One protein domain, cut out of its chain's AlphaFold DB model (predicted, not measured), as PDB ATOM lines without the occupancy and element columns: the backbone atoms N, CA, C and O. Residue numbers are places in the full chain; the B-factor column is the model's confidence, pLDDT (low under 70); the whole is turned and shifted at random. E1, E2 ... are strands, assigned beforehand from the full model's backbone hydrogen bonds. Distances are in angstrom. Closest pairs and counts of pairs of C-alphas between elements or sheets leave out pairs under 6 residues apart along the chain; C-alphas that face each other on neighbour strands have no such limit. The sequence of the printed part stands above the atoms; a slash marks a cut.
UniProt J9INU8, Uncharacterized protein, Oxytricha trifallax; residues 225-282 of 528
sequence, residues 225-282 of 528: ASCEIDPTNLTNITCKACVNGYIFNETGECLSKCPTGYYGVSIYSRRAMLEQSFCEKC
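This is residues 225 to 282 of the 528 residues of an uncharacterized protein of Oxytricha trifallax (UniProt J9INU8). Three hairpins follow one another along the chain: the long hairpin E5 and E6 and the small hairpin E3 and E4 lie side by side as one twisted, curled sheet, and the hairpin E1 and E2 meets that sheet near Ala 241 and reaches away from it, with Thr 232 in its turn at one extreme of the domain. The printed part has 58 residues with no named helix and six named strands, E1 to E6 in chain order, and its class is all strand. The larger sheet has the order E4, E3, E6, E5 and is mixed; E1 and E2 make a separate antiparallel sheet of two. The whole is only just compact, close to loose, with a radius of gyration of the C-alphas of 11.9 A and spans of 36 by 28 by 16 A.

In the larger sheet the inner strand E6, residues 274 to 281, and the edge strand E5, residues 262 to 268, are an antiparallel hairpin at 160 degrees; N 265 and O 278 are 2.9 A apart, within hydrogen-bond range. On to the other edge, E3, residues 246 to 248, is parallel to E6 at 45 degrees, with N 279 and O 247 at 2.8 A. E4, residues 253 to 255, is the other edge strand and forms a hairpin with E3, antiparallel at 131 degrees, with N 246 and O 255 at 2.8 A. From edge to edge the strands' lines turn by 98 degrees, and the way across the sheet turns by 69 degrees. The hairpin of E1, residues 225 to 229, and E2, residues 237 to 242, is antiparallel at 159 degrees, with N 228 and O 238 at 2.8 A. E2 and E6 have 11 pairs of C-alphas within 8 A, the closest being Ala 241 and Ser 277 at 4.4 A. The closest C-alphas of E2 and E4 are Cys 242 and Cys 254, 5.8 A apart. E1 is apart from E3, E4 and E5.

E6, the longest strand by residues, measures 20.1 A from first to last C-alpha, and E5 measures 19.6 A. E2 measures 13.5 A, E1 13.2 A, and E3 and E4 6.3 A each. E1 begins with C-alpha 225 at (105.190, 110.572, 136.323). E6 runs from C-alpha 274 at (101.497, 114.841, 140.557) to C-alpha 281 at (89.272, 120.750, 125.755).

The two C-alphas farthest apart, those of Thr 232 and Thr 260, are 36.4 A from each other. The printed part has no cut and no long link; the links E2 to E3, E3 to E4 and E5 to E6 are tight. The mean pLDDT of the printed part is 92.9, and no printed residue is under 70.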
ATOM      1  N   ALA A 225     104.959 110.252 134.912       88.31
ATOM      2  CA  ALA A 225     105.190 110.572 136.323       88.31
ATOM      3  C   ALA A 225     104.375 109.695 137.281       88.31
ATOM      4  O   ALA A 225     104.804 109.427 138.400       88.31
ATOM      5  N   SER A 226     103.182 109.276 136.856       90.38
ATOM      6  CA  SER A 226     102.253 108.469 137.648       90.38
ATOM      7  C   SER A 226     101.542 107.501 136.717       90.38
ATOM      8  O   SER A 226     101.015 107.933 135.692       90.38
ATOM      9  N   CYS A 227     101.525 106.211 137.052       91.06
ATOM     10  CA  CYS A 227     100.845 105.192 136.263       91.06
ATOM     11  C   CYS A 227      99.858 104.371 137.105       91.06
ATOM     12  O   CYS A 227     100.092 104.099 138.281       91.06
ATOM     13  N   GLU A 228      98.742 103.977 136.493       92.38
ATOM     14  CA  GLU A 228      97.783 103.026 137.055       92.38
ATOM     15  C   GLU A 228      97.996 101.661 136.393       92.38
ATOM     16  O   GLU A 228      98.005 101.546 135.162       92.38
ATOM     17  N   ILE A 229      98.188 100.636 137.225       89.50
ATOM     18  CA  ILE A 229      98.399  99.248 136.808       89.50
ATOM     19  C   ILE A 229      97.092  98.489 137.020       89.50
ATOM     20  O   ILE A 229      96.582  98.438 138.140       89.50
ATOM     21  N   ASP A 230      96.567  97.872 135.962       89.44
ATOM     22  CA  ASP A 230      95.409  96.985 136.071       89.44
ATOM     23  C   ASP A 230      95.788  95.718 136.873       89.44
ATOM     24  O   ASP A 230      96.665  94.959 136.443       89.44
ATOM     25  N   PRO A 231      95.141  95.438 138.023       90.06
ATOM     26  CA  PRO A 231      95.481  94.283 138.851       90.06
ATOM     27  C   PRO A 231      95.195  92.941 138.162       90.06
ATOM     28  O   PRO A 231      95.758  91.921 138.558       90.06
ATOM     29  N   THR A 232      94.331  92.917 137.143       93.94
ATOM     30  CA  THR A 232      94.018  91.702 136.376       93.94
ATOM     31  C   THR A 232      95.012  91.450 135.246       93.94
ATOM     32  O   THR A 232      95.190  90.307 134.823       93.94
ATOM     33  N   ASN A 233      95.698  92.497 134.781       90.00
ATOM     34  CA  ASN A 233      96.670  92.422 133.705       90.00
ATOM     35  C   ASN A 233      97.834  93.389 133.954       90.00
ATOM     36  O   ASN A 233      97.825  94.527 133.489       90.00
ATOM     37  N   LEU A 234      98.890  92.887 134.601       83.25
ATOM     38  CA  LEU A 234     100.104  93.645 134.948       83.25
ATOM     39  C   LEU A 234     100.836  94.271 133.741       83.25
ATOM     40  O   LEU A 234     101.750  95.069 133.929       83.25
ATOM     41  N   THR A 235     100.465  93.917 132.507       84.19
ATOM     42  CA  THR A 235     101.027  94.519 131.284       84.19
ATOM     43  C   THR A 235     100.273  95.769 130.817       84.19
ATOM     44  O   THR A 235     100.784  96.531 129.988       84.19
ATOM     45  N   ASN A 236      99.065  95.998 131.340       86.88
ATOM     46  CA  ASN A 236      98.241  97.151 131.013       86.88
ATOM     47  C   ASN A 236      98.530  98.298 131.990       86.88
ATOM     48  O   ASN A 236      97.843  98.487 132.993       86.88
ATOM     49  N   ILE A 237      99.601  99.030 131.693       85.00
ATOM     50  CA  ILE A 237     100.006 100.231 132.421       85.00
ATOM     51  C   ILE A 237      99.418 101.434 131.687       85.00
ATOM     52  O   ILE A 237      99.744 101.663 130.519       85.00
ATOM     53  N   THR A 238      98.566 102.194 132.369       91.44
ATOM     54  CA  THR A 238      98.020 103.452 131.849       91.44
ATOM     55  C   THR A 238      98.722 104.618 132.518       91.44
ATOM     56  O   THR A 238      98.828 104.673 133.744       91.44
ATOM     57  N   CYS A 239      99.231 105.550 131.719       92.81
ATOM     58  CA  CYS A 239      99.796 106.762 132.280       92.81
ATOM     59  C   CYS A 239      98.667 107.655 132.812       92.81
ATOM     60  O   CYS A 239      97.621 107.782 132.180       92.81
ATOM     61  N   LYS A 240      98.866 108.249 133.989       95.69
ATOM     62  CA  LYS A 240      97.945 109.204 134.625       95.69
ATOM     63  C   LYS A 240      98.503 110.613 134.647       95.69
ATOM     64  O   LYS A 240      97.740 111.569 134.537       95.69
ATOM     65  N   ALA A 241      99.821 110.744 134.751       95.69
ATOM     66  CA  ALA A 241     100.493 112.028 134.700       95.69
ATOM     67  C   ALA A 241     101.833 111.942 133.978       95.69
ATOM     68  O   ALA A 241     102.476 110.900 134.009       95.69
ATOM     69  N   CYS A 242     102.287 113.053 133.411       94.44
ATOM     70  CA  CYS A 242     103.553 113.202 132.712       94.44
ATOM     71  C   CYS A 242     104.481 114.120 133.517       94.44
ATOM     72  O   CYS A 242     104.029 115.111 134.083       94.44
ATOM     73  N   VAL A 243     105.785 113.833 133.556       87.94
ATOM     74  CA  VAL A 243     106.761 114.572 134.384       87.94
ATOM     75  C   VAL A 243     106.878 116.037 133.951       87.94
ATOM     76  O   VAL A 243     106.930 116.925 134.795       87.94
ATOM     77  N   ASN A 244     106.884 116.292 132.638       87.31
ATOM     78  CA  ASN A 244     107.058 117.623 132.045       87.31
ATOM     79  C   ASN A 244     106.015 117.889 130.949       87.31
ATOM     80  O   ASN A 244     106.357 118.292 129.835       87.31
ATOM     81  N   GLY A 245     104.749 117.578 131.222       93.25
ATOM     82  CA  GLY A 245     103.719 117.671 130.199       93.25
ATOM     83  C   GLY A 245     102.336 117.255 130.662       93.25
ATOM     84  O   GLY A 245     102.033 117.241 131.851       93.25
ATOM     85  N   TYR A 246     101.510 116.897 129.689       96.69
ATOM     86  CA  TYR A 246     100.113 116.539 129.870       96.69
ATOM     87  C   TYR A 246      99.765 115.378 128.946       96.69
ATOM     88  O   TYR A 246     100.246 115.309 127.816       96.69
ATOM     89  N   ILE A 247      98.905 114.483 129.414       96.50
ATOM     90  CA  ILE A 247      98.373 113.394 128.604       96.50
ATOM     91  C   ILE A 247      97.328 113.957 127.649       96.50
ATOM     92  O   ILE A 247      96.335 114.546 128.080       96.50
ATOM     93  N   PHE A 248      97.511 113.756 126.349       96.88
ATOM     94  CA  PHE A 248      96.479 114.078 125.379       96.88
ATOM     95  C   PHE A 248      95.483 112.924 125.279       96.88
ATOM     96  O   PHE A 248      95.799 111.876 124.728       96.88
ATOM     97  N   ASN A 249      94.276 113.107 125.820       94.31
ATOM     98  CA  ASN A 249      93.285 112.033 125.979       94.31
ATOM     99  C   ASN A 249      92.916 111.301 124.673       94.31
ATOM    100  O   ASN A 249      92.499 110.149 124.732       94.31
ATOM    101  N   GLU A 250      93.061 111.942 123.509       95.06
ATOM    102  CA  GLU A 250      92.767 111.320 122.209       95.06
ATOM    103  C   GLU A 250      93.842 110.316 121.767       95.06
ATOM    104  O   GLU A 250      93.509 109.305 121.149       95.06
ATOM    105  N   THR A 251      95.116 110.566 122.085       93.31
ATOM    106  CA  THR A 251      96.236 109.683 121.708       93.31
ATOM    107  C   THR A 251      96.753 108.843 122.876       93.31
ATOM    108  O   THR A 251      97.371 107.804 122.660       93.31
ATOM    109  N   GLY A 252      96.504 109.274 124.114       91.19
ATOM    110  CA  GLY A 252      97.100 108.716 125.329       91.19
ATOM    111  C   GLY A 252      98.579 109.073 125.512       91.19
ATOM    112  O   GLY A 252      99.220 108.546 126.421       91.19
ATOM    113  N   GLU A 253      99.134 109.943 124.665       91.38
ATOM    114  CA  GLU A 253     100.550 110.312 124.688       91.38
ATOM    115  C   GLU A 253     100.813 111.500 125.616       91.38
ATOM    116  O   GLU A 253      99.993 112.412 125.750       91.38
ATOM    117  N   CYS A 254     101.995 111.510 126.228       93.00
ATOM    118  CA  CYS A 254     102.487 112.646 126.991       93.00
ATOM    119  C   CYS A 254     103.056 113.720 126.052       93.00
ATOM    120  O   CYS A 254     104.021 113.479 125.328       93.00
ATOM    121  N   LEU A 255     102.496 114.931 126.102       93.69
ATOM    122  CA  LEU A 255     102.935 116.092 125.324       93.69
ATOM    123  C   LEU A 255     103.466 117.188 126.246       93.69
ATOM    124  O   LEU A 255     102.877 117.472 127.284       93.69
ATOM    125  N   SER A 256     104.543 117.868 125.850       93.00
ATOM    126  CA  SER A 256     105.094 118.991 126.629       93.00
ATOM    127  C   SER A 256     104.190 120.230 126.621       93.00
ATOM    128  O   SER A 256     104.214 121.035 127.550       93.00
ATOM    129  N   LYS A 257     103.356 120.373 125.585       95.06
ATOM    130  CA  LYS A 257     102.322 121.401 125.455       95.06
ATOM    131  C   LYS A 257     101.063 120.758 124.876       95.06
ATOM    132  O   LYS A 257     101.152 120.021 123.897       95.06
ATOM    133  N   CYS A 258      99.901 121.068 125.449       96.62
ATOM    134  CA  CYS A 258      98.630 120.661 124.858       96.62
ATOM    135  C   CYS A 258      98.433 121.306 123.473       96.62
ATOM    136  O   CYS A 258      98.862 122.449 123.264       96.62
ATOM    137  N   PRO A 259      97.809 120.591 122.523       97.00
ATOM    138  CA  PRO A 259      97.527 121.130 121.198       97.00
ATOM    139  C   PRO A 259      96.544 122.310 121.270       97.00
ATOM    140  O   PRO A 259      95.831 122.486 122.257       97.00
ATOM    141  N   THR A 260      96.492 123.126 120.213       96.00
ATOM    142  CA  THR A 260      95.520 124.227 120.084       96.00
ATOM    143  C   THR A 260      94.090 123.708 120.286       96.00
ATOM    144  O   THR A 260      93.746 122.621 119.823       96.00
ATOM    145  N   GLY A 261      93.262 124.467 121.007       97.12
ATOM    146  CA  GLY A 261      91.936 124.031 121.456       97.12
ATOM    147  C   GLY A 261      91.927 123.205 122.747       97.12
ATOM    148  O   GLY A 261      90.848 122.814 123.190       97.12
ATOM    149  N   TYR A 262      93.086 122.963 123.368       98.06
ATOM    150  CA  TYR A 262      93.214 122.283 124.658       98.06
ATOM    151  C   TYR A 262      94.111 123.071 125.623       98.06
ATOM    152  O   TYR A 262      95.012 123.804 125.208       98.06
ATOM    153  N   TYR A 263      93.899 122.886 126.924       97.94
ATOM    154  CA  TYR A 263      94.751 123.414 127.988       97.94
ATOM    155  C   TYR A 263      95.185 122.301 128.940       97.94
ATOM    156  O   TYR A 263      94.542 121.259 129.040       97.94
ATOM    157  N   GLY A 264      96.321 122.505 129.604       96.88
ATOM    158  CA  GLY A 264      96.876 121.527 130.529       96.88
ATOM    159  C   GLY A 264      96.271 121.656 131.922       96.88
ATOM    160  O   GLY A 264      96.278 122.743 132.500       96.88
ATOM    161  N   VAL A 265      95.794 120.543 132.471       97.38
ATOM    162  CA  VAL A 265      95.319 120.414 133.850       97.38
ATOM    163  C   VAL A 265      96.281 119.517 134.608       97.38
ATOM    164  O   VAL A 265      96.616 118.440 134.123       97.38
ATOM    165  N   SER A 266      96.686 119.937 135.808       96.19
ATOM    166  CA  SER A 266      97.519 119.148 136.718       96.19
ATOM    167  C   SER A 266      96.832 119.021 138.072       96.19
ATOM    168  O   SER A 266      96.469 120.024 138.686       96.19
ATOM    169  N   ILE A 267      96.669 117.789 138.546       96.00
ATOM    170  CA  ILE A 267      96.079 117.464 139.844       96.00
ATOM    171  C   ILE A 267      97.179 116.889 140.727       96.00
ATOM    172  O   ILE A 267      97.840 115.916 140.360       96.00
ATOM    173  N   TYR A 268      97.367 117.490 141.897       93.62
ATOM    174  CA  TYR A 268      98.379 117.083 142.864       93.62
ATOM    175  C   TYR A 268      97.727 116.426 144.080       93.62
ATOM    176  O   TYR A 268      96.697 116.882 144.578       93.62
ATOM    177  N   SER A 269      98.371 115.383 144.596       90.31
ATOM    178  CA  SER A 269      97.985 114.726 145.842       90.31
ATOM    179  C   SER A 269      98.145 115.661 147.038       90.31
ATOM    180  O   SER A 269      98.849 116.673 146.999       90.31
ATOM    181  N   ARG A 270      97.619 115.234 148.192       85.81
ATOM    182  CA  ARG A 270      97.867 115.891 149.491       85.81
ATOM    183  C   ARG A 270      99.352 115.983 149.871       85.81
ATOM    184  O   ARG A 270      99.690 116.721 150.787       85.81
ATOM    185  N   ARG A 271     100.228 115.216 149.210       84.94
ATOM    186  CA  ARG A 271     101.688 115.246 149.397       84.94
ATOM    187  C   ARG A 271     102.409 116.019 148.288       84.94
ATOM    188  O   ARG A 271     103.610 115.843 148.130       84.94
ATOM    189  N   ALA A 272     101.681 116.822 147.507       86.69
ATOM    190  CA  ALA A 272     102.189 117.572 146.358       86.69
ATOM    191  C   ALA A 272     102.841 116.702 145.261       86.69
ATOM    192  O   ALA A 272     103.601 117.199 144.436       86.69
ATOM    193  N   MET A 273     102.529 115.403 145.222       84.25
ATOM    194  CA  MET A 273     102.916 114.524 144.111       84.25
ATOM    195  C   MET A 273     101.902 114.659 142.979       84.25
ATOM    196  O   MET A 273     100.705 114.680 143.259       84.25
ATOM    197  N   LEU A 274     102.362 114.733 141.732       90.81
ATOM    198  CA  LEU A 274     101.497 114.841 140.557       90.81
ATOM    199  C   LEU A 274     100.687 113.542 140.377       90.81
ATOM    200  O   LEU A 274     101.243 112.506 140.020       90.81
ATOM    201  N   GLU A 275      99.384 113.584 140.664       94.94
ATOM    202  CA  GLU A 275      98.485 112.428 140.536       94.94
ATOM    203  C   GLU A 275      98.008 112.259 139.101       94.94
ATOM    204  O   GLU A 275      98.015 111.144 138.577       94.94
ATOM    205  N   GLN A 276      97.592 113.366 138.479       96.56
ATOM    206  CA  GLN A 276      97.104 113.391 137.107       96.56
ATOM    207  C   GLN A 276      97.615 114.627 136.376       96.56
ATOM    208  O   GLN A 276      97.715 115.703 136.965       96.56
ATOM    209  N   SER A 277      97.891 114.489 135.082       97.31
ATOM    210  CA  SER A 277      98.101 115.636 134.202       97.31
ATOM    211  C   SER A 277      97.569 115.331 132.812       97.31
ATOM    212  O   SER A 277      98.075 114.423 132.154       97.31
ATOM    213  N   PHE A 278      96.580 116.076 132.343       97.81
ATOM    214  CA  PHE A 278      95.928 115.804 131.064       97.81
ATOM    215  C   PHE A 278      95.543 117.089 130.339       97.81
ATOM    216  O   PHE A 278      95.456 118.161 130.934       97.81
ATOM    217  N   CYS A 279      95.338 116.971 129.033       98.19
ATOM    218  CA  CYS A 279      94.829 118.039 128.196       98.19
ATOM    219  C   CYS A 279      93.303 118.020 128.217       98.19
ATOM    220  O   CYS A 279      92.674 117.052 127.782       98.19
ATOM    221  N   GLU A 280      92.709 119.103 128.696       98.19
ATOM    222  CA  GLU A 280      91.268 119.314 128.681       98.19
ATOM    223  C   GLU A 280      90.885 120.249 127.535       98.19
ATOM    224  O   GLU A 280      91.634 121.156 127.168       98.19
ATOM    225  N   LYS A 281      89.733 119.990 126.914       98.19
ATOM    226  CA  LYS A 281      89.272 120.750 125.755       98.19
ATOM    227  C   LYS A 281      88.794 122.135 126.185       98.19
ATOM    228  O   LYS A 281      88.026 122.266 127.134       98.19
ATOM    229  N   CYS A 282      89.210 123.158 125.452       98.06
ATOM    230  CA  CYS A 282      88.730 124.521 125.627       98.06
ATOM    231  C   CYS A 282      87.246 124.653 125.255       98.06
ATOM    232  O   CYS A 282      86.717 123.900 124.430       98.06
TER     233      CYS A 282